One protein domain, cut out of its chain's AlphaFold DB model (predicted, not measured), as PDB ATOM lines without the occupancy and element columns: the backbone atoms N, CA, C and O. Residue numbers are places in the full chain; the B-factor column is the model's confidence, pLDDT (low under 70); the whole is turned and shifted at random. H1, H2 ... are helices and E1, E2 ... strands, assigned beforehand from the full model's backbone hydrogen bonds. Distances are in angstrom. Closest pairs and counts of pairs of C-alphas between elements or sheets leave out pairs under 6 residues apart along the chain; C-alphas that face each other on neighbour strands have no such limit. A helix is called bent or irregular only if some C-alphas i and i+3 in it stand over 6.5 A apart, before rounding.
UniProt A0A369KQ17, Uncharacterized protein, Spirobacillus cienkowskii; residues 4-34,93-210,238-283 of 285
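AT A GLANCE: This is residues 4 to 34, 93 to 210 and 238 to 283 of the 285 residues of an uncharacterized protein of Spirobacillus cienkowskii (UniProt A0A369KQ17). A twisted, five-stranded sheet forms the middle of three layers, with H5 and H9 covering one face and H6 and H8 the other. H1 to H4 pack on H5, while H7 touches H6 and H8. The printed part has 195 residues with nine named helices and five named strands, in the order H1 H2 H3 E1 H4 H5 E2 H6 E3 H7 E4 H8 E5 H9; its class is mixed. The sheet runs E2 E1 E3 E4 E5, all parallel. The whole is compact, with a radius of gyration of the C-alphas of 15.6 A and spans of 45 by 40 by 31 A.

HOW THE PARTS SIT: Begin at H1, residues 4 to 7, which touches the hub H5, residues 117 to 134; their closest C-alphas, Cys 7 and Gly 123, are 5.2 A apart. H5 also touches H2, residues 22 to 25, at C-alphas 23 and 126, 3.9 A; H3, residues 28 to 34, at 34 and 131, 6.1 A; and H4, residues 104 to 107, at 106 and 117, 4.9 A. Next find E1, residues 95 to 101, parallel to E2, residues 138 to 144, with N 98 and O 140 2.8 A apart. E1, H4, H5 and E2 form a strand-helix-strand unit, parallel neighbour strands joined through helices, with a right-handed crossover. H6, residues 149 to 162, has a height over the sheet of 9.3 A. E3, residues 165 to 170, is parallel to E1, with N 99 and O 167 at 2.7 A; E2, H6 and E3 form a split unit, E1 between its strands, also right-handed. H7, residues 181 to 192, only grazes the sheet; it touches H6 at C-alphas 150 and 189, 5.9 A, at a shallow tilt of 26 degrees. E4, residues 198 to 203, closes the right-handed unit E3, H7, E4, with N 201 and O 168 at 2.8 A. H8, residues 238 to 254, touches H7 at C-alphas 250 and 183, 6.3 A. E5, residues 260 to 264, is parallel to E4, with N 262 and O 200 at 2.9 A. H9, residues 270 to 282, has a height of 9.8 A and is near H5. Every O i to N i+4 pair is within hydrogen-bond range in H3, H5, H7, H8 and H9, against 6 of 10 in H6; H1, H2 and H4 are too short for one.

IN THESE COORDINATES: Find C-alpha 4, where H1 begins, at (38.957, 46.974, 3.039). H5 runs 25.7 A from C-alpha 117 at (41.511, 38.860, -2.758), and H8 24.3 A. E1 spans 19.1 A and E2 19.2 A. H6 is irregular, with C-alphas 155 and 158 8.1 A apart. H9 ends at C-alpha 282, (17.862, 33.051, 5.342).

THE WHOLE: Ser 32 and Ser 177 have the C-alphas farthest apart, 46.5 A. Residues 35 to 92 and 211 to 237 are not printed; the gaps between C-alphas are 18.9 A and 10.5 A. The link H1 to H2 is long. Look for pLDDT under 70 at residues 93, 111, 174 to 176, 206 to 210 and 283.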
ATOM      1  N   GLU A   4      37.549  46.591   3.114       91.88
ATOM      2  CA  GLU A   4      38.957  46.974   3.039       91.88
ATOM      3  C   GLU A   4      39.555  47.191   4.434       91.88
ATOM      4  O   GLU A   4      40.400  46.411   4.868       91.88
ATOM      5  N   SER A   5      38.989  48.129   5.197       93.44
ATOM      6  CA  SER A   5      39.399  48.400   6.584       93.44
ATOM      7  C   SER A   5      39.243  47.199   7.523       93.44
ATOM      8  O   SER A   5      40.028  47.023   8.450       93.44
ATOM      9  N   LEU A   6      38.229  46.354   7.309       93.75
ATOM     10  CA  LEU A   6      38.035  45.150   8.117       93.75
ATOM     11  C   LEU A   6      39.116  44.102   7.842       93.75
ATOM     12  O   LEU A   6      39.514  43.377   8.753       93.75
ATOM     13  N   CYS A   7      39.535  43.974   6.586       93.94
ATOM     14  CA  CYS A   7      40.326  42.846   6.121       93.94
ATOM     15  C   CYS A   7      41.840  43.075   6.211       93.94
ATOM     16  O   CYS A   7      42.591  42.105   6.118       93.94
ATOM     17  N   GLU A   8      42.289  44.312   6.440       92.94
ATOM     18  CA  GLU A   8      43.703  44.666   6.648       92.94
ATOM     19  C   GLU A   8      44.386  43.834   7.745       92.94
ATOM     20  O   GLU A   8      45.581  43.559   7.665       92.94
ATOM     21  N   VAL A   9      43.627  43.382   8.751       92.94
ATOM     22  CA  VAL A   9      44.143  42.576   9.872       92.94
ATOM     23  C   VAL A   9      44.474  41.129   9.491       92.94
ATOM     24  O   VAL A   9      45.146  40.433  10.254       92.94
ATOM     25  N   PHE A  10      43.977  40.640   8.352       95.06
ATOM     26  CA  PHE A  10      44.246  39.279   7.896       95.06
ATOM     27  C   PHE A  10      45.583  39.206   7.153       95.06
ATOM     28  O   PHE A  10      46.001  40.180   6.530       95.06
ATOM     29  N   PRO A  11      46.273  38.054   7.181       92.81
ATOM     30  CA  PRO A  11      47.553  37.906   6.499       92.81
ATOM     31  C   PRO A  11      47.415  38.033   4.978       92.81
ATOM     32  O   PRO A  11      46.435  37.552   4.413       92.81
ATOM     33  N   LYS A  12      48.430  38.599   4.314       90.56
ATOM     34  CA  LYS A  12      48.560  38.607   2.843       90.56
ATOM     35  C   LYS A  12      49.098  37.297   2.262       90.56
ATOM     36  O   LYS A  12      48.879  37.030   1.086       90.56
ATOM     37  N   ASP A  13      49.792  36.502   3.074       88.50
ATOM     38  CA  ASP A  13      50.457  35.281   2.622       88.50
ATOM     39  C   ASP A  13      49.462  34.129   2.407       88.50
ATOM     40  O   ASP A  13      48.817  33.672   3.355       88.50
ATOM     41  N   GLU A  14      49.448  33.557   1.200       88.06
ATOM     42  CA  GLU A  14      48.581  32.427   0.820       88.06
ATOM     43  C   GLU A  14      48.708  31.207   1.749       88.06
ATOM     44  O   GLU A  14      47.728  30.524   2.059       88.06
ATOM     45  N   LYS A  15      49.919  30.946   2.257       90.50
ATOM     46  CA  LYS A  15      50.199  29.832   3.183       90.50
ATOM     47  C   LYS A  15      49.387  29.912   4.482       90.50
ATOM     48  O   LYS A  15      49.207  28.896   5.147       90.50
ATOM     49  N   LEU A  16      48.918  31.108   4.846       90.62
ATOM     50  CA  LEU A  16      48.131  31.367   6.051       90.62
ATOM     51  C   LEU A  16      46.617  31.311   5.784       90.62
ATOM     52  O   LEU A  16      45.828  31.530   6.704       90.62
ATOM     53  N   TRP A  17      46.200  31.012   4.550       92.56
ATOM     54  CA  TRP A  17      44.796  30.922   4.158       92.56
ATOM     55  C   TRP A  17      44.301  29.474   4.003       92.56
ATOM     56  O   TRP A  17      45.033  28.608   3.498       92.56
ATOM     57  N   PRO A  18      43.024  29.209   4.338       93.44
ATOM     58  CA  PRO A  18      42.131  30.078   5.103       93.44
ATOM     59  C   PRO A  18      42.574  30.171   6.571       93.44
ATOM     60  O   PRO A  18      43.140  29.226   7.122       93.44
ATOM     61  N   CYS A  19      42.263  31.284   7.236       93.06
ATOM     62  CA  CYS A  19      42.401  31.366   8.687       93.06
ATOM     63  C   CYS A  19      41.471  30.332   9.349       93.06
ATOM     64  O   CYS A  19      40.332  30.159   8.924       93.06
ATOM     65  N   GLN A  20      41.923  29.661  10.413       87.94
ATOM     66  CA  GLN A  20      41.116  28.619  11.071       87.94
ATOM     67  C   GLN A  20      39.876  29.166  11.799       87.94
ATOM     68  O   GLN A  20      38.881  28.459  11.908       87.94
ATOM     69  N   LYS A  21      39.960  30.386  12.348       91.19
ATOM     70  CA  LYS A  21      38.883  31.063  13.100       91.19
ATOM     71  C   LYS A  21      38.857  32.564  12.783       91.19
ATOM     72  O   LYS A  21      39.216  33.370  13.652       91.19
ATOM     73  N   PRO A  22      38.538  32.953  11.538       93.81
ATOM     74  CA  PRO A  22      38.630  34.338  11.087       93.81
ATOM     75  C   PRO A  22      37.721  35.292  11.877       93.81
ATOM     76  O   PRO A  22      38.087  36.452  12.063       93.81
ATOM     77  N   SER A  23      36.604  34.815  12.442       93.56
ATOM     78  CA  SER A  23      35.717  35.618  13.307       93.56
ATOM     79  C   SER A  23      36.440  36.237  14.507       93.56
ATOM     80  O   SER A  23      36.084  37.323  14.967       93.56
ATOM     81  N   ARG A  24      37.496  35.590  15.022       92.12
ATOM     82  CA  ARG A  24      38.245  36.089  16.187       92.12
ATOM     83  C   ARG A  24      38.922  37.427  15.917       92.12
ATOM     84  O   ARG A  24      38.971  38.248  16.831       92.12
ATOM     85  N   ALA A  25      39.386  37.635  14.687       91.81
ATOM     86  CA  ALA A  25      40.032  38.868  14.253       91.81
ATOM     87  C   ALA A  25      39.030  40.002  13.976       91.81
ATOM     88  O   ALA A  25      39.436  41.154  13.866       91.81
ATOM     89  N   LEU A  26      37.723  39.709  13.908       93.88
ATOM     90  CA  LEU A  26      36.719  40.749  13.698       93.88
ATOM     91  C   LEU A  26      36.653  41.712  14.897       93.88
ATOM     92  O   LEU A  26      36.702  41.261  16.055       93.88
ATOM     93  N   PRO A  27      36.434  43.018  14.651       91.94
ATOM     94  CA  PRO A  27      36.214  44.000  15.702       91.94
ATOM     95  C   PRO A  27      35.044  43.631  16.620       91.94
ATOM     96  O   PRO A  27      34.027  43.085  16.182       91.94
ATOM     97  N   ILE A  28      35.163  43.961  17.909       89.38
ATOM     98  CA  ILE A  28      34.150  43.626  18.926       89.38
ATOM     99  C   ILE A  28      32.780  44.201  18.559       89.38
ATOM    100  O   ILE A  28      31.791  43.479  18.631       89.38
ATOM    101  N   PHE A  29      32.716  45.459  18.113       88.56
ATOM    102  CA  PHE A  29      31.448  46.094  17.745       88.56
ATOM    103  C   PHE A  29      30.741  45.373  16.588       88.56
ATOM    104  O   PHE A  29      29.521  45.242  16.618       88.56
ATOM    105  N   LEU A  30      31.489  44.852  15.602       89.56
ATOM    106  CA  LEU A  30      30.915  44.096  14.488       89.56
ATOM    107  C   LEU A  30      30.352  42.766  14.984       89.56
ATOM    108  O   LEU A  30      29.225  42.420  14.647       89.56
ATOM    109  N   LYS A  31      31.097  42.052  15.834       89.00
ATOM    110  CA  LYS A  31      30.614  40.809  16.452       89.00
ATOM    111  C   LYS A  31      29.347  41.045  17.270       89.00
ATOM    112  O   LYS A  31      28.380  40.308  17.117       89.00
ATOM    113  N   SER A  32      29.315  42.096  18.090       84.94
ATOM    114  CA  SER A  32      28.127  42.476  18.864       84.94
ATOM    115  C   SER A  32      26.935  42.797  17.960       84.94
ATOM    116  O   SER A  32      25.834  42.315  18.217       84.94
ATOM    117  N   TYR A  33      27.158  43.544  16.876       87.81
ATOM    118  CA  TYR A  33      26.124  43.859  15.891       87.81
ATOM    119  C   TYR A  33      25.571  42.601  15.204       87.81
ATOM    120  O   TYR A  33      24.357  42.416  15.147       87.81
ATOM    121  N   LEU A  34      26.444  41.699  14.744       86.38
ATOM    122  CA  LEU A  34      26.048  40.425  14.135       86.38
ATOM    123  C   LEU A  34      25.280  39.546  15.131       86.38
ATOM    124  O   LEU A  34      24.220  39.021  14.803       86.38
ATOM    125  N   ARG A  93      22.475  20.418  14.657       65.00
ATOM    126  CA  ARG A  93      22.578  21.846  14.309       65.00
ATOM    127  C   ARG A  93      22.707  21.948  12.789       65.00
ATOM    128  O   ARG A  93      23.475  21.164  12.228       65.00
ATOM    129  N   GLN A  94      21.995  22.887  12.155       76.44
ATOM    130  CA  GLN A  94      22.153  23.125  10.717       76.44
ATOM    131  C   GLN A  94      23.640  23.308  10.398       76.44
ATOM    132  O   GLN A  94      24.368  23.999  11.123       76.44
ATOM    133  N   LYS A  95      24.092  22.627   9.348       85.25
ATOM    134  CA  LYS A  95      25.495  22.569   8.951       85.25
ATOM    135  C   LYS A  95      25.734  23.542   7.814       85.25
ATOM    136  O   LYS A  95      25.330  23.294   6.680       85.25
ATOM    137  N   ALA A  96      26.414  24.637   8.117       90.94
ATOM    138  CA  ALA A  96      26.956  25.537   7.119       90.94
ATOM    139  C   ALA A  96      28.439  25.218   6.898       90.94
ATOM    140  O   ALA A  96      29.189  24.970   7.845       90.94
ATOM    141  N   ILE A  97      28.874  25.219   5.643       94.75
ATOM    142  CA  ILE A  97      30.288  25.069   5.300       94.75
ATOM    143  C   ILE A  97      30.728  26.209   4.385       94.75
ATOM    144  O   ILE A  97      29.996  26.612   3.482       94.75
ATOM    145  N   GLY A  98      31.923  26.733   4.630       96.56
ATOM    146  CA  GLY A  98      32.594  27.700   3.775       96.56
ATOM    147  C   GLY A  98      33.726  27.026   3.012       96.56
ATOM    148  O   GLY A  98      34.727  26.641   3.608       96.56
ATOM    149  N   ILE A  99      33.593  26.904   1.698       96.75
ATOM    150  CA  ILE A  99      34.662  26.484   0.795       96.75
ATOM    151  C   ILE A  99      35.464  27.724   0.407       96.75
ATOM    152  O   ILE A  99      34.966  28.582  -0.321       96.75
ATOM    153  N   PHE A 100      36.698  27.828   0.899       96.25
ATOM    154  CA  PHE A 100      37.629  28.877   0.491       96.25
ATOM    155  C   PHE A 100      38.521  28.327  -0.623       96.25
ATOM    156  O   PHE A 100      39.385  27.484  -0.372       96.25
ATOM    157  N   HIS A 101      38.309  28.814  -1.845       93.69
ATOM    158  CA  HIS A 101      39.163  28.533  -2.991       93.69
ATOM    159  C   HIS A 101      40.466  29.345  -2.897       93.69
ATOM    160  O   HIS A 101      40.446  30.572  -2.936       93.69
ATOM    161  N   VAL A 102      41.589  28.658  -2.700       89.44
ATOM    162  CA  VAL A 102      42.921  29.220  -2.453       89.44
ATOM    163  C   VAL A 102      43.860  28.771  -3.567       89.44
ATOM    164  O   VAL A 102      44.185  27.594  -3.669       89.44
ATOM    165  N   TYR A 103      44.272  29.716  -4.396       84.50
ATOM    166  CA  TYR A 103      45.182  29.542  -5.526       84.50
ATOM    167  C   TYR A 103      45.832  30.894  -5.807       84.50
ATOM    168  O   TYR A 103      45.374  31.927  -5.312       84.50
ATOM    169  N   GLN A 104      46.871  30.887  -6.635       79.12
ATOM    170  CA  GLN A 104      47.731  32.044  -6.863       79.12
ATOM    171  C   GLN A 104      46.972  33.319  -7.269       79.12
ATOM    172  O   GLN A 104      47.319  34.401  -6.818       79.12
ATOM    173  N   ASN A 105      45.885  33.231  -8.043       78.62
ATOM    174  CA  ASN A 105      45.137  34.430  -8.447       78.62
ATOM    175  C   ASN A 105      44.493  35.170  -7.257       78.62
ATOM    176  O   ASN A 105      44.292  36.382  -7.299       78.62
ATOM    177  N   MET A 106      44.236  34.467  -6.150       84.69
ATOM    178  CA  MET A 106      43.718  35.072  -4.923       84.69
ATOM    179  C   MET A 106      44.758  35.945  -4.203       84.69
ATOM    180  O   MET A 106      44.395  36.693  -3.294       84.69
ATOM    181  N   THR A 107      46.044  35.884  -4.575       83.88
ATOM    182  CA  THR A 107      47.075  36.778  -4.022       83.88
ATOM    183  C   THR A 107      47.124  38.137  -4.708       83.88
ATOM    184  O   THR A 107      47.811  39.026  -4.208       83.88
ATOM    185  N   TYR A 108      46.416  38.308  -5.827       78.69
ATOM    186  CA  TYR A 108      46.377  39.567  -6.560       78.69
ATOM    187  C   TYR A 108      45.766  40.701  -5.721       78.69
ATOM    188  O   TYR A 108      44.801  40.501  -4.974       78.69
ATOM    189  N   GLN A 109      46.353  41.888  -5.870       78.50
ATOM    190  CA  GLN A 109      45.968  43.152  -5.250       78.50
ATOM    191  C   GLN A 109      46.266  44.271  -6.253       78.50
ATOM    192  O   GLN A 109      47.390  44.341  -6.753       78.50
ATOM    193  N   SER A 110      45.294  45.143  -6.520       71.75
ATOM    194  CA  SER A 110      45.516  46.361  -7.310       71.75
ATOM    195  C   SER A 110      46.177  47.477  -6.494       71.75
ATOM    196  O   SER A 110      46.191  47.448  -5.263       71.75
ATOM    197  N   GLU A 111      46.676  48.514  -7.169       68.81
ATOM    198  CA  GLU A 111      47.217  49.710  -6.507       68.81
ATOM    199  C   GLU A 111      46.147  50.486  -5.721       68.81
ATOM    200  O   GLU A 111      46.458  51.151  -4.732       68.81
ATOM    201  N   SER A 112      44.874  50.376  -6.115       71.75
ATOM    202  CA  SER A 112      43.764  51.061  -5.443       71.75
ATOM    203  C   SER A 112      43.148  50.316  -4.259       71.75
ATOM    204  O   SER A 112      42.207  50.844  -3.650       71.75
ATOM    205  N   SER A 113      43.628  49.106  -3.964       81.56
ATOM    206  CA  SER A 113      43.215  48.296  -2.821       81.56
ATOM    207  C   SER A 113      44.407  48.080  -1.900       81.56
ATOM    208  O   SER A 113      45.491  47.710  -2.335       81.56
ATOM    209  N   SER A 114      44.216  48.265  -0.599       87.12
ATOM    210  CA  SER A 114      45.226  47.949   0.425       87.12
ATOM    211  C   SER A 114      45.311  46.450   0.749       87.12
ATOM    212  O   SER A 114      46.305  45.993   1.334       87.12
ATOM    213  N   ILE A 115      44.298  45.679   0.338       90.19
ATOM    214  CA  ILE A 115      44.150  44.245   0.599       90.19
ATOM    215  C   ILE A 115      44.139  43.420  -0.692       90.19
ATOM    216  O   ILE A 115      43.670  43.892  -1.726       90.19
ATOM    217  N   ASN A 116      44.579  42.162  -0.622       89.44
ATOM    218  CA  ASN A 116      44.418  41.203  -1.723       89.44
ATOM    219  C   ASN A 116      43.095  40.411  -1.636       89.44
ATOM    220  O   ASN A 116      42.393  40.437  -0.616       89.44
ATOM    221  N   LYS A 117      42.748  39.671  -2.702       90.06
ATOM    222  CA  LYS A 117      41.511  38.860  -2.758       90.06
ATOM    223  C   LYS A 117      41.447  37.829  -1.614       90.06
ATOM    224  O   LYS A 117      40.391  37.611  -1.022       90.06
ATOM    225  N   GLY A 118      42.567  37.223  -1.227       92.62
ATOM    226  CA  GLY A 118      42.618  36.274  -0.112       92.62
ATOM    227  C   GLY A 118      42.348  36.905   1.260       92.62
ATOM    228  O   GLY A 118      41.627  36.325   2.076       92.62
ATOM    229  N   GLN A 119      42.841  38.115   1.528       94.62
ATOM    230  CA  GLN A 119      42.474  38.874   2.729       94.62
ATOM    231  C   GLN A 119      40.975  39.180   2.750       94.62
ATOM    232  O   GLN A 119      40.322  38.951   3.771       94.62
ATOM    233  N   LEU A 120      40.412  39.607   1.613       95.38
ATOM    234  CA  LEU A 120      38.972  39.818   1.480       95.38
ATOM    235  C   LEU A 120      38.185  38.533   1.773       95.38
ATOM    236  O   LEU A 120      37.233  38.552   2.553       95.38
ATOM    237  N   GLY A 121      38.626  37.397   1.228       95.25
ATOM    238  CA  GLY A 121      38.015  36.096   1.491       95.25
ATOM    239  C   GLY A 121      38.037  35.696   2.966       95.25
ATOM    240  O   GLY A 121      37.034  35.201   3.480       95.25
ATOM    241  N   ASN A 122      39.128  35.970   3.688       96.06
ATOM    242  CA  ASN A 122      39.185  35.718   5.131       96.06
ATOM    243  C   ASN A 122      38.210  36.601   5.913       96.06
ATOM    244  O   ASN A 122      37.532  36.095   6.808       96.06
ATOM    245  N   GLY A 123      38.090  37.885   5.571       96.06
ATOM    246  CA  GLY A 123      37.125  38.768   6.225       96.06
ATOM    247  C   GLY A 123      35.681  38.344   5.980       96.06
ATOM    248  O   GLY A 123      34.895  38.280   6.927       96.06
ATOM    249  N   VAL A 124      35.347  37.958   4.745       97.31
ATOM    250  CA  VAL A 124      34.032  37.391   4.408       97.31
ATOM    251  C   VAL A 124      33.777  36.104   5.197       97.31
ATOM    252  O   VAL A 124      32.727  35.988   5.828       97.31
ATOM    253  N   MET A 125      34.738  35.172   5.253       97.25
ATOM    254  CA  MET A 125      34.614  33.964   6.084       97.25
ATOM    255  C   MET A 125      34.422  34.292   7.563       97.25
ATOM    256  O   MET A 125      33.629  33.632   8.225       97.25
ATOM    257  N   GLY A 126      35.114  35.305   8.089       96.50
ATOM    258  CA  GLY A 126      34.956  35.742   9.474       96.50
ATOM    259  C   GLY A 126      33.541  36.221   9.766       96.50
ATOM    260  O   GLY A 126      32.961  35.835  10.782       96.50
ATOM    261  N   VAL A 127      32.973  37.031   8.867       96.44
ATOM    262  CA  VAL A 127      31.591  37.516   8.986       96.44
ATOM    263  C   VAL A 127      30.608  36.345   8.938       96.44
ATOM    264  O   VAL A 127      29.740  36.257   9.803       96.44
ATOM    265  N   LEU A 128      30.769  35.414   7.992       96.31
ATOM    266  CA  LEU A 128      29.922  34.221   7.899       96.31
ATOM    267  C   LEU A 128      30.031  33.331   9.144       96.31
ATOM    268  O   LEU A 128      29.008  32.900   9.676       96.31
ATOM    269  N   GLU A 129      31.246  33.086   9.640       95.12
ATOM    270  CA  GLU A 129      31.480  32.292  10.847       95.12
ATOM    271  C   GLU A 129      30.751  32.903  12.054       95.12
ATOM    272  O   GLU A 129      30.074  32.178  12.788       95.12
ATOM    273  N   GLU A 130      30.812  34.226  12.241       92.81
ATOM    274  CA  GLU A 130      30.113  34.905  13.341       92.81
ATOM    275  C   GLU A 130      28.584  34.888  13.157       92.81
ATOM    276  O   GLU A 130      27.863  34.669  14.133       92.81
ATOM    277  N   ILE A 131      28.077  35.054  11.929       90.81
ATOM    278  CA  ILE A 131      26.640  34.951  11.612       90.81
ATOM    279  C   ILE A 131      26.108  33.563  11.984       90.81
ATOM    280  O   ILE A 131      25.168  33.442  12.768       90.81
ATOM    281  N   HIS A 132      26.732  32.508  11.463       87.88
ATOM    282  CA  HIS A 132      26.283  31.135  11.689       87.88
ATOM    283  C   HIS A 132      26.450  30.704  13.147       87.88
ATOM    284  O   HIS A 132      25.568  30.043  13.696       87.88
ATOM    285  N   THR A 133      27.522  31.145  13.809       84.19
ATOM    286  CA  THR A 133      27.701  30.932  15.251       84.19
ATOM    287  C   THR A 133      26.604  31.626  16.059       84.19
ATOM    288  O   THR A 133      26.096  31.043  17.016       84.19
ATOM    289  N   SER A 134      26.196  32.838  15.667       82.31
ATOM    290  CA  SER A 134      25.111  33.584  16.325       82.31
ATOM    291  C   SER A 134      23.743  32.908  16.168       82.31
ATOM    292  O   SER A 134      22.906  33.024  17.058       82.31
ATOM    293  N   LEU A 135      23.540  32.161  15.079       78.88
ATOM    294  CA  LEU A 135      22.350  31.338  14.817       78.88
ATOM    295  C   LEU A 135      22.416  29.941  15.464       78.88
ATOM    296  O   LEU A 135      21.573  29.089  15.187       78.88
ATOM    297  N   SER A 136      23.437  29.661  16.280       76.88
ATOM    298  CA  SER A 136      23.696  28.334  16.860       76.88
ATOM    299  C   SER A 136      23.858  27.212  15.820       76.88
ATOM    300  O   SER A 136      23.639  26.033  16.121       76.88
ATOM    301  N   GLN A 137      24.292  27.557  14.605       82.00
ATOM    302  CA  GLN A 137      24.624  26.621  13.532       82.00
ATOM    303  C   GLN A 137      26.095  26.195  13.632       82.00
ATOM    304  O   GLN A 137      26.929  26.904  14.200       82.00
ATOM    305  N   SER A 138      26.443  25.020  13.100       84.75
ATOM    306  CA  SER A 138      27.858  24.659  12.945       84.75
ATOM    307  C   SER A 138      28.393  25.270  11.657       84.75
ATOM    308  O   SER A 138      27.764  25.097  10.613       84.75
ATOM    309  N   PHE A 139      29.554  25.920  11.727       90.44
ATOM    310  CA  PHE A 139      30.247  26.476  10.571       90.44
ATOM    311  C   PHE A 139      31.632  25.837  10.432       90.44
ATOM    312  O   PHE A 139      32.431  25.891  11.367       90.44
ATOM    313  N   HIS A 140      31.913  25.219   9.282       92.56
ATOM    314  CA  HIS A 140      33.223  24.631   8.987       92.56
ATOM    315  C   HIS A 140      33.834  25.267   7.747       92.56
ATOM    316  O   HIS A 140      33.198  25.321   6.699       92.56
ATOM    317  N   ILE A 141      35.088  25.702   7.854       95.44
ATOM    318  CA  ILE A 141      35.840  26.238   6.721       95.44
ATOM    319  C   ILE A 141      36.696  25.118   6.133       95.44
ATOM    320  O   ILE A 141      37.443  24.457   6.854       95.44
ATOM    321  N   ILE A 142      36.590  24.915   4.825       95.31
ATOM    322  CA  ILE A 142      37.342  23.913   4.074       95.31
ATOM    323  C   ILE A 142      38.154  24.628   2.996       95.31
ATOM    324  O   ILE A 142      37.628  25.448   2.243       95.31
ATOM    325  N   LYS A 143      39.447  24.309   2.924       94.31
ATOM    326  CA  LYS A 143      40.354  24.816   1.891       94.31
ATOM    327  C   LYS A 143      40.184  24.007   0.603       94.31
ATOM    328  O   LYS A 143      40.313  22.787   0.630       94.31
ATOM    329  N   ALA A 144      39.962  24.694  -0.511       92.75
ATOM    330  CA  ALA A 144      40.004  24.159  -1.869       92.75
ATOM    331  C   ALA A 144      41.259  24.715  -2.553       92.75
ATOM    332  O   ALA A 144      41.335  25.917  -2.761       92.75
ATOM    333  N   ASN A 145      42.269  23.888  -2.820       87.69
ATOM    334  CA  ASN A 145      43.612  24.352  -3.196       87.69
ATOM    335  C   ASN A 145      44.028  24.062  -4.646       87.69
ATOM    336  O   ASN A 145      45.124  24.441  -5.047       87.69
ATOM    337  N   LYS A 146      43.208  23.347  -5.418       85.25
ATOM    338  CA  LYS A 146      43.456  23.176  -6.851       85.25
ATOM    339  C   LYS A 146      42.826  24.350  -7.599       85.25
ATOM    340  O   LYS A 146      41.704  24.690  -7.237       85.25
ATOM    341  N   PRO A 147      43.458  24.867  -8.670       78.81
ATOM    342  CA  PRO A 147      42.867  25.908  -9.517       78.81
ATOM    343  C   PRO A 147      41.470  25.546 -10.041       78.81
ATOM    344  O   PRO A 147      40.599  26.397 -10.181       78.81
ATOM    345  N   ASP A 148      41.231  24.260 -10.304       85.00
ATOM    346  CA  ASP A 148      39.890  23.763 -10.579       85.00
ATOM    347  C   ASP A 148      39.087  23.587  -9.283       85.00
ATOM    348  O   ASP A 148      39.357  22.692  -8.468       85.00
ATOM    349  N   LEU A 149      38.035  24.393  -9.137       89.38
ATOM    350  CA  LEU A 149      37.106  24.290  -8.020       89.38
ATOM    351  C   LEU A 149      36.391  22.927  -7.971       89.38
ATOM    352  O   LEU A 149      36.185  22.395  -6.879       89.38
ATOM    353  N   LEU A 150      36.036  22.331  -9.115       91.56
ATOM    354  CA  LEU A 150      35.374  21.025  -9.178       91.56
ATOM    355  C   LEU A 150      36.312  19.918  -8.686       91.56
ATOM    356  O   LEU A 150      35.934  19.133  -7.814       91.56
ATOM    357  N   GLU A 151      37.556  19.887  -9.167       90.94
ATOM    358  CA  GLU A 151      38.570  18.935  -8.690       90.94
ATOM    359  C   GLU A 151      38.931  19.128  -7.217       90.94
ATOM    360  O   GLU A 151      39.288  18.154  -6.545       90.94
ATOM    361  N   SER A 152      38.858  20.361  -6.711       90.88
ATOM    362  CA  SER A 152      39.008  20.660  -5.282       90.88
ATOM    363  C   SER A 152      37.828  20.153  -4.448       90.88
ATOM    364  O   SER A 152      38.000  19.828  -3.276       90.88
ATOM    365  N   CYS A 153      36.632  20.070  -5.034       93.56
ATOM    366  CA  CYS A 153      35.417  19.634  -4.348       93.56
ATOM    367  C   CYS A 153      35.267  18.107  -4.275       93.56
ATOM    368  O   CYS A 153      34.674  17.605  -3.320       93.56
ATOM    369  N   LYS A 154      35.822  17.352  -5.235       93.50
ATOM    370  CA  LYS A 154      35.727  15.877  -5.265       93.50
ATOM    371  C   LYS A 154      36.159  15.198  -3.950       93.50
ATOM    372  O   LYS A 154      35.388  14.387  -3.443       93.50
ATOM    373  N   PRO A 155      37.310  15.532  -3.327       93.19
ATOM    374  CA  PRO A 155      37.747  14.877  -2.087       93.19
ATOM    375  C   PRO A 155      36.867  15.181  -0.866       93.19
ATOM    376  O   PRO A 155      36.943  14.474   0.137       93.19
ATOM    377  N   ILE A 156      36.052  16.238  -0.923       92.25
ATOM    378  CA  ILE A 156      35.229  16.724   0.194       92.25
ATOM    379  C   ILE A 156      33.729  16.513  -0.049       92.25
ATOM    380  O   ILE A 156      32.900  17.080   0.663       92.25
ATOM    381  N   GLU A 157      33.367  15.663  -1.013       92.31
ATOM    382  CA  GLU A 157      31.988  15.332  -1.391       92.31
ATOM    383  C   GLU A 157      31.090  15.008  -0.188       92.31
ATOM    384  O   GLU A 157      29.941  15.455  -0.126       92.31
ATOM    385  N   TRP A 158      31.610  14.262   0.792       89.81
ATOM    386  CA  TRP A 158      30.855  13.910   1.995       89.81
ATOM    387  C   TRP A 158      30.411  15.146   2.788       89.81
ATOM    388  O   TRP A 158      29.286  15.180   3.285       89.81
ATOM    389  N   TYR A 159      31.250  16.183   2.876       89.94
ATOM    390  CA  TYR A 159      30.873  17.440   3.525       89.94
ATOM    391  C   TYR A 159      29.801  18.173   2.717       89.94
ATOM    392  O   TYR A 159      28.822  18.639   3.295       89.94
ATOM    393  N   LEU A 160      29.952  18.221   1.388       91.38
ATOM    394  CA  LEU A 160      29.025  18.921   0.495       91.38
ATOM    395  C   LEU A 160      27.612  18.318   0.550       91.38
ATOM    396  O   LEU A 160      26.632  19.045   0.671       91.38
ATOM    397  N   LYS A 161      27.488  16.986   0.534       88.75
ATOM    398  CA  LYS A 161      26.181  16.301   0.579       88.75
ATOM    399  C   LYS A 161      25.439  16.464   1.908       88.75
ATOM    400  O   LYS A 161      24.214  16.371   1.938       88.75
ATOM    401  N   ASN A 162      26.174  16.672   3.000       86.50
ATOM    402  CA  ASN A 162      25.623  16.739   4.355       86.50
ATOM    403  C   ASN A 162      25.418  18.171   4.872       86.50
ATOM    404  O   ASN A 162      24.985  18.337   6.013       86.50
ATOM    405  N   ALA A 163      25.756  19.188   4.079       89.44
ATOM    406  CA  ALA A 163      25.576  20.584   4.447       89.44
ATOM    407  C   ALA A 163      24.173  21.091   4.076       89.44
ATOM    408  O   ALA A 163      23.625  20.764   3.022       89.44
ATOM    409  N   ASP A 164      23.616  21.934   4.939       86.81
ATOM    410  CA  ASP A 164      22.384  22.681   4.680       86.81
ATOM    411  C   ASP A 164      22.674  23.957   3.877       86.81
ATOM    412  O   ASP A 164      21.878  24.347   3.024       86.81
ATOM    413  N   TYR A 165      23.842  24.568   4.111       89.44
ATOM    414  CA  TYR A 165      24.327  25.750   3.396       89.44
ATOM    415  C   TYR A 165      25.779  25.560   2.982       89.44
ATOM    416  O   TYR A 165      26.619  25.160   3.791       89.44
ATOM    417  N   ILE A 166      26.088  25.911   1.737       96.19
ATOM    418  CA  ILE A 166      27.456  25.886   1.222       96.19
ATOM    419  C   ILE A 166      27.800  27.262   0.671       96.19
ATOM    420  O   ILE A 166      27.169  27.724  -0.279       96.19
ATOM    421  N   TYR A 167      28.812  27.901   1.245       97.44
ATOM    422  CA  TYR A 167      29.372  29.149   0.744       97.44
ATOM    423  C   TYR A 167      30.623  28.845  -0.060       97.44
ATOM    424  O   TYR A 167      31.577  28.301   0.482       97.44
ATOM    425  N   PHE A 168      30.637  29.202  -1.338       97.31
ATOM    426  CA  PHE A 168      31.832  29.137  -2.171       97.31
ATOM    427  C   PHE A 168      32.436  30.530  -2.260       97.31
ATOM    428  O   PHE A 168      31.823  31.423  -2.837       97.31
ATOM    429  N   LEU A 169      33.625  30.715  -1.692       96.38
ATOM    430  CA  LEU A 169      34.414  31.934  -1.837       96.38
ATOM    431  C   LEU A 169      35.487  31.681  -2.890       96.38
ATOM    432  O   LEU A 169      36.377  30.856  -2.687       96.38
ATOM    433  N   THR A 170      35.366  32.359  -4.023       92.56
ATOM    434  CA  THR A 170      36.197  32.168  -5.219       92.56
ATOM    435  C   THR A 170      36.234  33.470  -6.013       92.56
ATOM    436  O   THR A 170      35.356  34.306  -5.812       92.56
ATOM    437  N   ASP A 171      37.191  33.660  -6.922       86.94
ATOM    438  CA  ASP A 171      37.112  34.766  -7.887       86.94
ATOM    439  C   ASP A 171      36.395  34.362  -9.187       86.94
ATOM    440  O   ASP A 171      35.920  35.238  -9.885       86.94
ATOM    441  N   PHE A 172      36.177  33.066  -9.457       82.94
ATOM    442  CA  PHE A 172      35.920  32.539 -10.811       82.94
ATOM    443  C   PHE A 172      37.046  32.917 -11.779       82.94
ATOM    444  O   PHE A 172      37.006  33.961 -12.434       82.94
ATOM    445  N   LEU A 173      38.005  31.994 -11.896       72.62
ATOM    446  CA  LEU A 173      39.136  32.094 -12.809       72.62
ATOM    447  C   LEU A 173      38.673  32.440 -14.218       72.62
ATOM    448  O   LEU A 173      37.740  31.831 -14.754       72.62
ATOM    449  N   PHE A 174      39.355  33.401 -14.820       68.75
ATOM    450  CA  PHE A 174      39.175  33.713 -16.221       68.75
ATOM    451  C   PHE A 174      39.900  32.673 -17.087       68.75
ATOM    452  O   PHE A 174      41.059  32.347 -16.843       68.75
ATOM    453  N   ASP A 175      39.215  32.158 -18.108       66.38
ATOM    454  CA  ASP A 175      39.805  31.316 -19.145       66.38
ATOM    455  C   ASP A 175      39.619  32.026 -20.490       66.38
ATOM    456  O   ASP A 175      38.498  32.314 -20.916       66.38
ATOM    457  N   SER A 176      40.733  32.340 -21.150       63.09
ATOM    458  CA  SER A 176      40.747  33.056 -22.426       63.09
ATOM    459  C   SER A 176      40.163  32.249 -23.584       63.09
ATOM    460  O   SER A 176      39.801  32.827 -24.606       63.09
ATOM    461  N   SER A 177      40.116  30.923 -23.452       70.00
ATOM    462  CA  SER A 177      39.560  30.016 -24.456       70.00
ATOM    463  C   SER A 177      38.061  29.781 -24.270       70.00
ATOM    464  O   SER A 177      37.350  29.574 -25.252       70.00
ATOM    465  N   ASP A 178      37.573  29.862 -23.031       78.88
ATOM    466  CA  ASP A 178      36.164  29.702 -22.687       78.88
ATOM    467  C   ASP A 178      35.806  30.520 -21.441       78.88
ATOM    468  O   ASP A 178      35.957  30.081 -20.298       78.88
ATOM    469  N   VAL A 179      35.248  31.708 -21.681       81.06
ATOM    470  CA  VAL A 179      34.872  32.659 -20.633       81.06
ATOM    471  C   VAL A 179      33.947  32.031 -19.591       81.06
ATOM    472  O   VAL A 179      34.031  32.409 -18.430       81.06
ATOM    473  N   ILE A 180      33.083  31.074 -19.940       88.62
ATOM    474  CA  ILE A 180      32.107  30.508 -18.995       88.62
ATOM    475  C   ILE A 180      32.575  29.210 -18.325       88.62
ATOM    476  O   ILE A 180      31.851  28.688 -17.476       88.62
ATOM    477  N   SER A 181      33.787  28.718 -18.607       87.38
ATOM    478  CA  SER A 181      34.275  27.419 -18.108       87.38
ATOM    479  C   SER A 181      34.215  27.289 -16.580       87.38
ATOM    480  O   SER A 181      33.692  26.311 -16.040       87.38
ATOM    481  N   SER A 182      34.689  28.308 -15.856       86.75
ATOM    482  CA  SER A 182      34.657  28.337 -14.386       86.75
ATOM    483  C   SER A 182      33.231  28.327 -13.827       86.75
ATOM    484  O   SER A 182      32.967  27.716 -12.788       86.75
ATOM    485  N   VAL A 183      32.292  28.966 -14.533       92.06
ATOM    486  CA  VAL A 183      30.872  28.988 -14.166       92.06
ATOM    487  C   VAL A 183      30.215  27.637 -14.433       92.06
ATOM    488  O   VAL A 183      29.501  27.134 -13.568       92.06
ATOM    489  N   GLU A 184      30.480  27.012 -15.579       93.12
ATOM    490  CA  GLU A 184      29.969  25.674 -15.895       93.12
ATOM    491  C   GLU A 184      30.427  24.642 -14.863       93.12
ATOM    492  O   GLU A 184      29.618  23.851 -14.379       93.12
ATOM    493  N   LYS A 185      31.678  24.720 -14.408       91.75
ATOM    494  CA  LYS A 185      32.184  23.836 -13.347       91.75
ATOM    495  C   LYS A 185      31.517  24.102 -12.007       91.75
ATOM    496  O   LYS A 185      31.176  23.161 -11.298       91.75
ATOM    497  N   ALA A 186      31.244  25.361 -11.670       93.75
ATOM    498  CA  ALA A 186      30.451  25.695 -10.490       93.75
ATOM    499  C   ALA A 186      29.022  25.116 -10.555       93.75
ATOM    500  O   ALA A 186      28.513  24.595  -9.558       93.75
ATOM    501  N   LEU A 187      28.387  25.147 -11.732       95.19
ATOM    502  CA  LEU A 187      27.081  24.524 -11.971       95.19
ATOM    503  C   LEU A 187      27.159  22.989 -11.935       95.19
ATOM    504  O   LEU A 187      26.236  22.335 -11.441       95.19
ATOM    505  N   GLU A 188      28.252  22.405 -12.418       95.44
ATOM    506  CA  GLU A 188      28.510  20.968 -12.352       95.44
ATOM    507  C   GLU A 188      28.662  20.494 -10.905       95.44
ATOM    508  O   GLU A 188      28.027  19.512 -10.536       95.44
ATOM    509  N   ILE A 189      29.391  21.226 -10.053       95.31
ATOM    510  CA  ILE A 189      29.504  20.946  -8.608       95.31
ATOM    511  C   ILE A 189      28.112  20.841  -7.970       95.31
ATOM    512  O   ILE A 189      27.829  19.882  -7.246       95.31
ATOM    513  N   ILE A 190      27.222  21.800  -8.256       95.00
ATOM    514  CA  ILE A 190      25.847  21.800  -7.735       95.00
ATOM    515  C   ILE A 190      25.115  20.513  -8.131       95.00
ATOM    516  O   ILE A 190      24.517  19.853  -7.276       95.00
ATOM    517  N   LYS A 191      25.173  20.148  -9.418       93.69
ATOM    518  CA  LYS A 191      24.477  18.978  -9.970       93.69
ATOM    519  C   LYS A 191      25.072  17.664  -9.463       93.69
ATOM    520  O   LYS A 191      24.332  16.807  -8.980       93.69
ATOM    521  N   LEU A 192      26.393  17.516  -9.550       94.25
ATOM    522  CA  LEU A 192      27.133  16.298  -9.232       94.25
ATOM    523  C   LEU A 192      26.960  15.910  -7.762       94.25
ATOM    524  O   LEU A 192      26.639  14.763  -7.450       94.25
ATOM    525  N   PHE A 193      27.103  16.880  -6.858       94.50
ATOM    526  CA  PHE A 193      26.999  16.635  -5.419       94.50
ATOM    527  C   PHE A 193      25.582  16.822  -4.869       94.50
ATOM    528  O   PHE A 193      25.377  16.657  -3.668       94.50
ATOM    529  N   LYS A 194      24.596  17.118  -5.733       90.88
ATOM    530  CA  LYS A 194      23.185  17.337  -5.370       90.88
ATOM    531  C   LYS A 194      23.035  18.353  -4.230       90.88
ATOM    532  O   LYS A 194      22.312  18.117  -3.260       90.88
ATOM    533  N   ILE A 195      23.756  19.468  -4.332       91.50
ATOM    534  CA  ILE A 195      23.766  20.506  -3.298       91.50
ATOM    535  C   ILE A 195      22.360  21.099  -3.176       91.50
ATOM    536  O   ILE A 195      21.767  21.494  -4.174       91.50
ATOM    537  N   LYS A 196      21.829  21.192  -1.952       87.50
ATOM    538  CA  LYS A 196      20.481  21.739  -1.701       87.50
ATOM    539  C   LYS A 196      20.424  23.259  -1.845       87.50
ATOM    540  O   LYS A 196      19.461  23.800  -2.381       87.50
ATOM    541  N   LYS A 197      21.448  23.941  -1.328       90.94
ATOM    542  CA  LYS A 197      21.564  25.399  -1.307       90.94
ATOM    543  C   LYS A 197      23.034  25.796  -1.338       90.94
ATOM    544  O   LYS A 197      23.816  25.352  -0.498       90.94
ATOM    545  N   SER A 198      23.407  26.628  -2.305       94.88
ATOM    546  CA  SER A 198      24.760  27.178  -2.399       94.88
ATOM    547  C   SER A 198      24.740  28.674  -2.650       94.88
ATOM    548  O   SER A 198      23.844  29.213  -3.301       94.88
ATOM    549  N   ILE A 199      25.740  29.339  -2.094       96.62
ATOM    550  CA  ILE A 199      25.930  30.775  -2.162       96.62
ATOM    551  C   ILE A 199      27.345  31.000  -2.679       96.62
ATOM    552  O   ILE A 199      28.320  30.724  -1.984       96.62
ATOM    553  N   PHE A 200      27.463  31.472  -3.913       96.69
ATOM    554  CA  PHE A 200      28.742  31.825  -4.513       96.69
ATOM    555  C   PHE A 200      29.054  33.287  -4.199       96.69
ATOM    556  O   PHE A 200      28.392  34.199  -4.692       96.69
ATOM    557  N   LEU A 201      30.046  33.503  -3.344       96.81
ATOM    558  CA  LEU A 201      30.561  34.814  -2.978       96.81
ATOM    559  C   LEU A 201      31.806  35.084  -3.820       96.81
ATOM    560  O   LEU A 201      32.887  34.568  -3.533       96.81
ATOM    561  N   ILE A 202      31.621  35.854  -4.890       93.50
ATOM    562  CA  ILE A 202      32.673  36.147  -5.859       93.50
ATOM    563  C   ILE A 202      33.504  37.312  -5.347       93.50
ATOM    564  O   ILE A 202      33.005  38.431  -5.230       93.50
ATOM    565  N   ILE A 203      34.756  37.032  -5.015       90.94
ATOM    566  CA  ILE A 203      35.699  37.992  -4.447       90.94
ATOM    567  C   ILE A 203      36.417  38.679  -5.602       90.94
ATOM    568  O   ILE A 203      37.092  38.013  -6.382       90.94
ATOM    569  N   ARG A 204      36.265  39.999  -5.713       82.75
ATOM    570  CA  ARG A 204      36.813  40.785  -6.825       82.75
ATOM    571  C   ARG A 204      37.510  42.032  -6.298       82.75
ATOM    572  O   ARG A 204      37.040  42.637  -5.335       82.75
ATOM    573  N   ASP A 205      38.619  42.416  -6.918       70.38
ATOM    574  CA  ASP A 205      39.316  43.676  -6.625       70.38
ATOM    575  C   ASP A 205      38.607  44.854  -7.344       70.38
ATOM    576  O   ASP A 205      38.069  44.652  -8.430       70.38
ATOM    577  N   PRO A 206      38.509  46.077  -6.777       51.03
ATOM    578  CA  PRO A 206      37.840  47.197  -7.443       51.03
ATOM    579  C   PRO A 206      38.553  47.708  -8.708       51.03
ATOM    580  O   PRO A 206      37.889  48.344  -9.521       51.03
ATOM    581  N   GLU A 207      39.850  47.441  -8.900       54.03
ATOM    582  CA  GLU A 207      40.610  47.845 -10.104       54.03
ATOM    583  C   GLU A 207      40.990  46.688 -11.036       54.03
ATOM    584  O   GLU A 207      41.691  46.880 -12.025       54.03
ATOM    585  N   GLU A 208      40.368  45.523 -10.848       54.09
ATOM    586  CA  GLU A 208      40.122  44.587 -11.959       54.09
ATOM    587  C   GLU A 208      39.437  45.278 -13.168       54.09
ATOM    588  O   GLU A 208      39.421  44.764 -14.281       54.09
ATOM    589  N   PHE A 209      38.891  46.477 -12.960       51.31
ATOM    590  CA  PHE A 209      38.373  47.403 -13.956       51.31
ATOM    591  C   PHE A 209      39.412  48.514 -14.205       51.31
ATOM    592  O   PHE A 209      39.202  49.641 -13.751       51.31
ATOM    593  N   PRO A 210      40.550  48.257 -14.874       52.78
ATOM    594  CA  PRO A 210      41.483  49.331 -15.187       52.78
ATOM    595  C   PRO A 210      40.803  50.314 -16.154       52.78
ATOM    596  O   PRO A 210      39.736  50.047 -16.728       52.78
ATOM    597  N   ASN A 238      37.417  44.457 -22.077       73.44
ATOM    598  CA  ASN A 238      37.135  43.050 -22.370       73.44
ATOM    599  C   ASN A 238      37.045  42.215 -21.096       73.44
ATOM    600  O   ASN A 238      36.150  41.381 -20.965       73.44
ATOM    601  N   TYR A 239      37.938  42.465 -20.146       73.50
ATOM    602  CA  TYR A 239      37.935  41.775 -18.866       73.50
ATOM    603  C   TYR A 239      36.626  42.003 -18.094       73.50
ATOM    604  O   TYR A 239      35.945  41.056 -17.690       73.50
ATOM    605  N   VAL A 240      36.203  43.264 -18.007       77.12
ATOM    606  CA  VAL A 240      34.950  43.673 -17.361       77.12
ATOM    607  C   VAL A 240      33.731  43.047 -18.031       77.12
ATOM    608  O   VAL A 240      32.837  42.528 -17.355       77.12
ATOM    609  N   ASN A 241      33.689  43.065 -19.363       81.62
ATOM    610  CA  ASN A 241      32.605  42.451 -20.124       81.62
ATOM    611  C   ASN A 241      32.527  40.943 -19.868       81.62
ATOM    612  O   ASN A 241      31.434  40.416 -19.658       81.62
ATOM    613  N   ASN A 242      33.671  40.266 -19.812       79.94
ATOM    614  CA  ASN A 242      33.744  38.829 -19.580       79.94
ATOM    615  C   ASN A 242      33.289  38.441 -18.170       79.94
ATOM    616  O   ASN A 242      32.496  37.512 -18.023       79.94
ATOM    617  N   ILE A 243      33.705  39.176 -17.139       82.00
ATOM    618  CA  ILE A 243      33.234  38.945 -15.763       82.00
ATOM    619  C   ILE A 243      31.727  39.144 -15.661       82.00
ATOM    620  O   ILE A 243      31.011  38.304 -15.106       82.00
ATOM    621  N   ASN A 244      31.224  40.248 -16.212       87.12
ATOM    622  CA  ASN A 244      29.793  40.524 -16.204       87.12
ATOM    623  C   ASN A 244      29.025  39.430 -16.947       87.12
ATOM    624  O   ASN A 244      27.972  38.992 -16.478       87.12
ATOM    625  N   TYR A 245      29.569  38.945 -18.064       90.25
ATOM    626  CA  TYR A 245      29.005  37.826 -18.803       90.25
ATOM    627  C   TYR A 245      28.962  36.545 -17.960       90.25
ATOM    628  O   TYR A 245      27.888  35.960 -17.832       90.25
ATOM    629  N   GLN A 246      30.059  36.162 -17.296       89.69
ATOM    630  CA  GLN A 246      30.108  35.009 -16.385       89.69
ATOM    631  C   GLN A 246      29.055  35.098 -15.272       89.69
ATOM    632  O   GLN A 246      28.286  34.160 -15.050       89.69
ATOM    633  N   ILE A 247      28.996  36.234 -14.572       91.56
ATOM    634  CA  ILE A 247      28.079  36.432 -13.443       91.56
ATOM    635  C   ILE A 247      26.626  36.388 -13.914       91.56
ATOM    636  O   ILE A 247      25.788  35.753 -13.269       91.56
ATOM    637  N   ASN A 248      26.307  37.062 -15.021       93.94
ATOM    638  CA  ASN A 248      24.950  37.085 -15.559       93.94
ATOM    639  C   ASN A 248      24.534  35.705 -16.068       93.94
ATOM    640  O   ASN A 248      23.418  35.269 -15.790       93.94
ATOM    641  N   TYR A 249      25.447  34.985 -16.720       95.19
ATOM    642  CA  TYR A 249      25.221  33.607 -17.135       95.19
ATOM    643  C   TYR A 249      24.912  32.698 -15.936       95.19
ATOM    644  O   TYR A 249      23.913  31.976 -15.960       95.19
ATOM    645  N   PHE A 250      25.684  32.795 -14.843       94.94
ATOM    646  CA  PHE A 250      25.396  32.062 -13.605       94.94
ATOM    647  C   PHE A 250      23.999  32.407 -13.069       94.94
ATOM    648  O   PHE A 250      23.196  31.510 -12.814       94.94
ATOM    649  N   LYS A 251      23.686  33.705 -12.926       94.12
ATOM    650  CA  LYS A 251      22.392  34.178 -12.399       94.12
ATOM    651  C   LYS A 251      21.209  33.661 -13.210       94.12
ATOM    652  O   LYS A 251      20.217  33.246 -12.618       94.12
ATOM    653  N   GLU A 252      21.307  33.669 -14.535       95.56
ATOM    654  CA  GLU A 252      20.256  33.144 -15.410       95.56
ATOM    655  C   GLU A 252      20.081  31.632 -15.225       95.56
ATOM    656  O   GLU A 252      18.958  31.154 -15.055       95.56
ATOM    657  N   LYS A 253      21.181  30.871 -15.145       96.00
ATOM    658  CA  LYS A 253      21.126  29.419 -14.905       96.00
ATOM    659  C   LYS A 253      20.574  29.049 -13.529       96.00
ATOM    660  O   LYS A 253      20.011  27.964 -13.390       96.00
ATOM    661  N   THR A 254      20.699  29.921 -12.528       92.38
ATOM    662  CA  THR A 254      20.232  29.654 -11.158       92.38
ATOM    663  C   THR A 254      18.982  30.431 -10.741       92.38
ATOM    664  O   THR A 254      18.541  30.284  -9.600       92.38
ATOM    665  N   LYS A 255      18.361  31.200 -11.645       88.75
ATOM    666  CA  LYS A 255      17.238  32.121 -11.368       88.75
ATOM    667  C   LYS A 255      16.073  31.497 -10.594       88.75
ATOM    668  O   LYS A 255      15.540  32.120  -9.681       88.75
ATOM    669  N   ASN A 256      15.720  30.257 -10.931       84.12
ATOM    670  CA  ASN A 256      14.606  29.511 -10.328       84.12
ATOM    671  C   ASN A 256      15.084  28.407  -9.373       84.12
ATOM    672  O   ASN A 256      14.401  27.404  -9.179       84.12
ATOM    673  N   SER A 257      16.284  28.558  -8.815       88.12
ATOM    674  CA  SER A 257      16.883  27.596  -7.893       88.12
ATOM    675  C   SER A 257      17.175  28.236  -6.535       88.12
ATOM    676  O   SER A 257      17.104  29.454  -6.369       88.12
ATOM    677  N   ASN A 258      17.573  27.411  -5.568       89.69
ATOM    678  CA  ASN A 258      18.045  27.882  -4.266       89.69
ATOM    679  C   ASN A 258      19.518  28.326  -4.293       89.69
ATOM    680  O   ASN A 258      20.085  28.644  -3.248       89.69
ATOM    681  N   HIS A 259      20.152  28.340  -5.468       93.75
ATOM    682  CA  HIS A 259      21.545  28.725  -5.645       93.75
ATOM    683  C   HIS A 259      21.644  30.200  -6.003       93.75
ATOM    684  O   HIS A 259      20.949  30.701  -6.888       93.75
ATOM    685  N   THR A 260      22.518  30.908  -5.302       93.69
ATOM    686  CA  THR A 260      22.638  32.358  -5.427       93.69
ATOM    687  C   THR A 260      24.091  32.763  -5.579       93.69
ATOM    688  O   THR A 260      25.005  32.020  -5.227       93.69
ATOM    689  N   ILE A 261      24.297  33.947  -6.145       94.56
ATOM    690  CA  ILE A 261      25.614  34.527  -6.372       94.56
ATOM    691  C   ILE A 261      25.609  35.986  -5.916       94.56
ATOM    692  O   ILE A 261      24.633  36.711  -6.143       94.56
ATOM    693  N   LYS A 262      26.695  36.416  -5.277       94.56
ATOM    694  CA  LYS A 262      26.943  37.799  -4.866       94.56
ATOM    695  C   LYS A 262      28.404  38.126  -5.112       94.56
ATOM    696  O   LYS A 262      29.283  37.396  -4.677       94.56
ATOM    697  N   VAL A 263      28.648  39.241  -5.786       93.38
ATOM    698  CA  VAL A 263      29.995  39.803  -5.906       93.38
ATOM    699  C   VAL A 263      30.276  40.659  -4.680       93.38
ATOM    700  O   VAL A 263      29.374  41.372  -4.228       93.38
ATOM    701  N   ILE A 264      31.492  40.564  -4.152       93.38
ATOM    702  CA  ILE A 264      31.964  41.314  -2.993       93.38
ATOM    703  C   ILE A 264      33.223  42.071  -3.392       93.38
ATOM    704  O   ILE A 264      34.179  41.466  -3.880       93.38
ATOM    705  N   TYR A 265      33.218  43.374  -3.118       90.62
ATOM    706  CA  TYR A 265      34.363  44.249  -3.353       90.62
ATOM    707  C   TYR A 265      34.963  44.766  -2.030       90.62
ATOM    708  O   TYR A 265      34.216  45.032  -1.086       90.62
ATOM    709  N   PRO A 266      36.286  45.007  -1.957       90.31
ATOM    710  CA  PRO A 266      36.967  45.629  -0.818       90.31
ATOM    711  C   PRO A 266      36.296  46.918  -0.322       90.31
ATOM    712  O   PRO A 266      36.032  47.084   0.867       90.31
ATOM    713  N   LYS A 267      35.944  47.826  -1.235       90.19
ATOM    714  CA  LYS A 267      35.368  49.133  -0.879       90.19
ATOM    715  C   LYS A 267      33.886  49.058  -0.488       90.19
ATOM    716  O   LYS A 267      33.328  50.046  -0.015       90.19
ATOM    717  N   GLU A 268      33.247  47.898  -0.645       90.81
ATOM    718  CA  GLU A 268      31.831  47.698  -0.338       90.81
ATOM    719  C   GLU A 268      31.570  47.701   1.179       90.81
ATOM    720  O   GLU A 268      32.372  47.219   1.985       90.81
ATOM    721  N   SER A 269      30.424  48.254   1.587       94.00
ATOM    722  CA  SER A 269      29.981  48.220   2.983       94.00
ATOM    723  C   SER A 269      29.646  46.793   3.412       94.00
ATOM    724  O   SER A 269      28.899  46.091   2.732       94.00
ATOM    725  N   ILE A 270      30.106  46.394   4.600       94.00
ATOM    726  CA  ILE A 270      29.848  45.055   5.156       94.00
ATOM    727  C   ILE A 270      28.344  44.795   5.323       94.00
ATOM    728  O   ILE A 270      27.886  43.663   5.166       94.00
ATOM    729  N   ASN A 271      27.556  45.845   5.581       91.81
ATOM    730  CA  ASN A 271      26.103  45.732   5.712       91.81
ATOM    731  C   ASN A 271      25.440  45.176   4.449       91.81
ATOM    732  O   ASN A 271      24.426  44.501   4.564       91.81
ATOM    733  N   ILE A 272      26.024  45.380   3.265       93.25
ATOM    734  CA  ILE A 272      25.453  44.849   2.024       93.25
ATOM    735  C   ILE A 272      25.538  43.319   1.999       93.25
ATOM    736  O   ILE A 272      24.586  42.660   1.580       93.25
ATOM    737  N   LEU A 273      26.634  42.732   2.500       95.00
ATOM    738  CA  LEU A 273      26.714  41.281   2.674       95.00
ATOM    739  C   LEU A 273      25.713  40.807   3.732       95.00
ATOM    740  O   LEU A 273      25.007  39.833   3.501       95.00
ATOM    741  N   ILE A 274      25.630  41.494   4.872       91.94
ATOM    742  CA  ILE A 274      24.720  41.128   5.970       91.94
ATOM    743  C   ILE A 274      23.263  41.108   5.495       91.94
ATOM    744  O   ILE A 274      22.565  40.115   5.699       91.94
ATOM    745  N   ASP A 275      22.825  42.168   4.816       90.81
ATOM    746  CA  ASP A 275      21.470  42.289   4.283       90.81
ATOM    747  C   ASP A 275      21.190  41.228   3.218       90.81
ATOM    748  O   ASP A 275      20.098  40.660   3.185       90.81
ATOM    749  N   TYR A 276      22.178  40.920   2.373       93.00
ATOM    750  CA  TYR A 276      22.074  39.838   1.398       93.00
ATOM    751  C   TYR A 276      21.898  38.471   2.074       93.00
ATOM    752  O   TYR A 276      21.024  37.700   1.678       93.00
ATOM    753  N   ILE A 277      22.680  38.162   3.115       90.75
ATOM    754  CA  ILE A 277      22.524  36.904   3.857       90.75
ATOM    755  C   ILE A 277      21.127  36.822   4.484       90.75
ATOM    756  O   ILE A 277      20.454  35.805   4.329       90.75
ATOM    757  N   LEU A 278      20.651  37.892   5.122       84.44
ATOM    758  CA  LEU A 278      19.310  37.924   5.709       84.44
ATOM    759  C   LEU A 278      18.225  37.680   4.650       84.44
ATOM    760  O   LEU A 278      17.497  36.693   4.735       84.44
ATOM    761  N   LYS A 279      18.176  38.514   3.609       84.06
ATOM    762  CA  LYS A 279      17.062  38.545   2.646       84.06
ATOM    763  C   LYS A 279      17.098  37.428   1.610       84.06
ATOM    764  O   LYS A 279      16.072  36.932   1.157       84.06
ATOM    765  N   ASN A 280      18.293  37.048   1.165       83.50
ATOM    766  CA  ASN A 280      18.448  36.135   0.036       83.50
ATOM    767  C   ASN A 280      18.841  34.722   0.468       83.50
ATOM    768  O   ASN A 280      18.541  33.770  -0.257       83.50
ATOM    769  N   VAL A 281      19.478  34.572   1.634       84.56
ATOM    770  CA  VAL A 281      19.954  33.271   2.120       84.56
ATOM    771  C   VAL A 281      19.086  32.724   3.247       84.56
ATOM    772  O   VAL A 281      18.803  31.528   3.230       84.56
ATOM    773  N   LEU A 282      18.617  33.543   4.185       77.62
ATOM    774  CA  LEU A 282      17.862  33.051   5.342       77.62
ATOM    775  C   LEU A 282      16.340  33.206   5.194       77.62
ATOM    776  O   LEU A 282      15.630  32.269   5.532       77.62
ATOM    777  N   GLU A 283      15.835  34.309   4.628       66.06
ATOM    778  CA  GLU A 283      14.383  34.550   4.464       66.06
ATOM    779  C   GLU A 283      13.689  33.623   3.446       66.06
ATOM    780  O   GLU A 283      12.485  33.409   3.530       66.06
TER     781      GLU A 283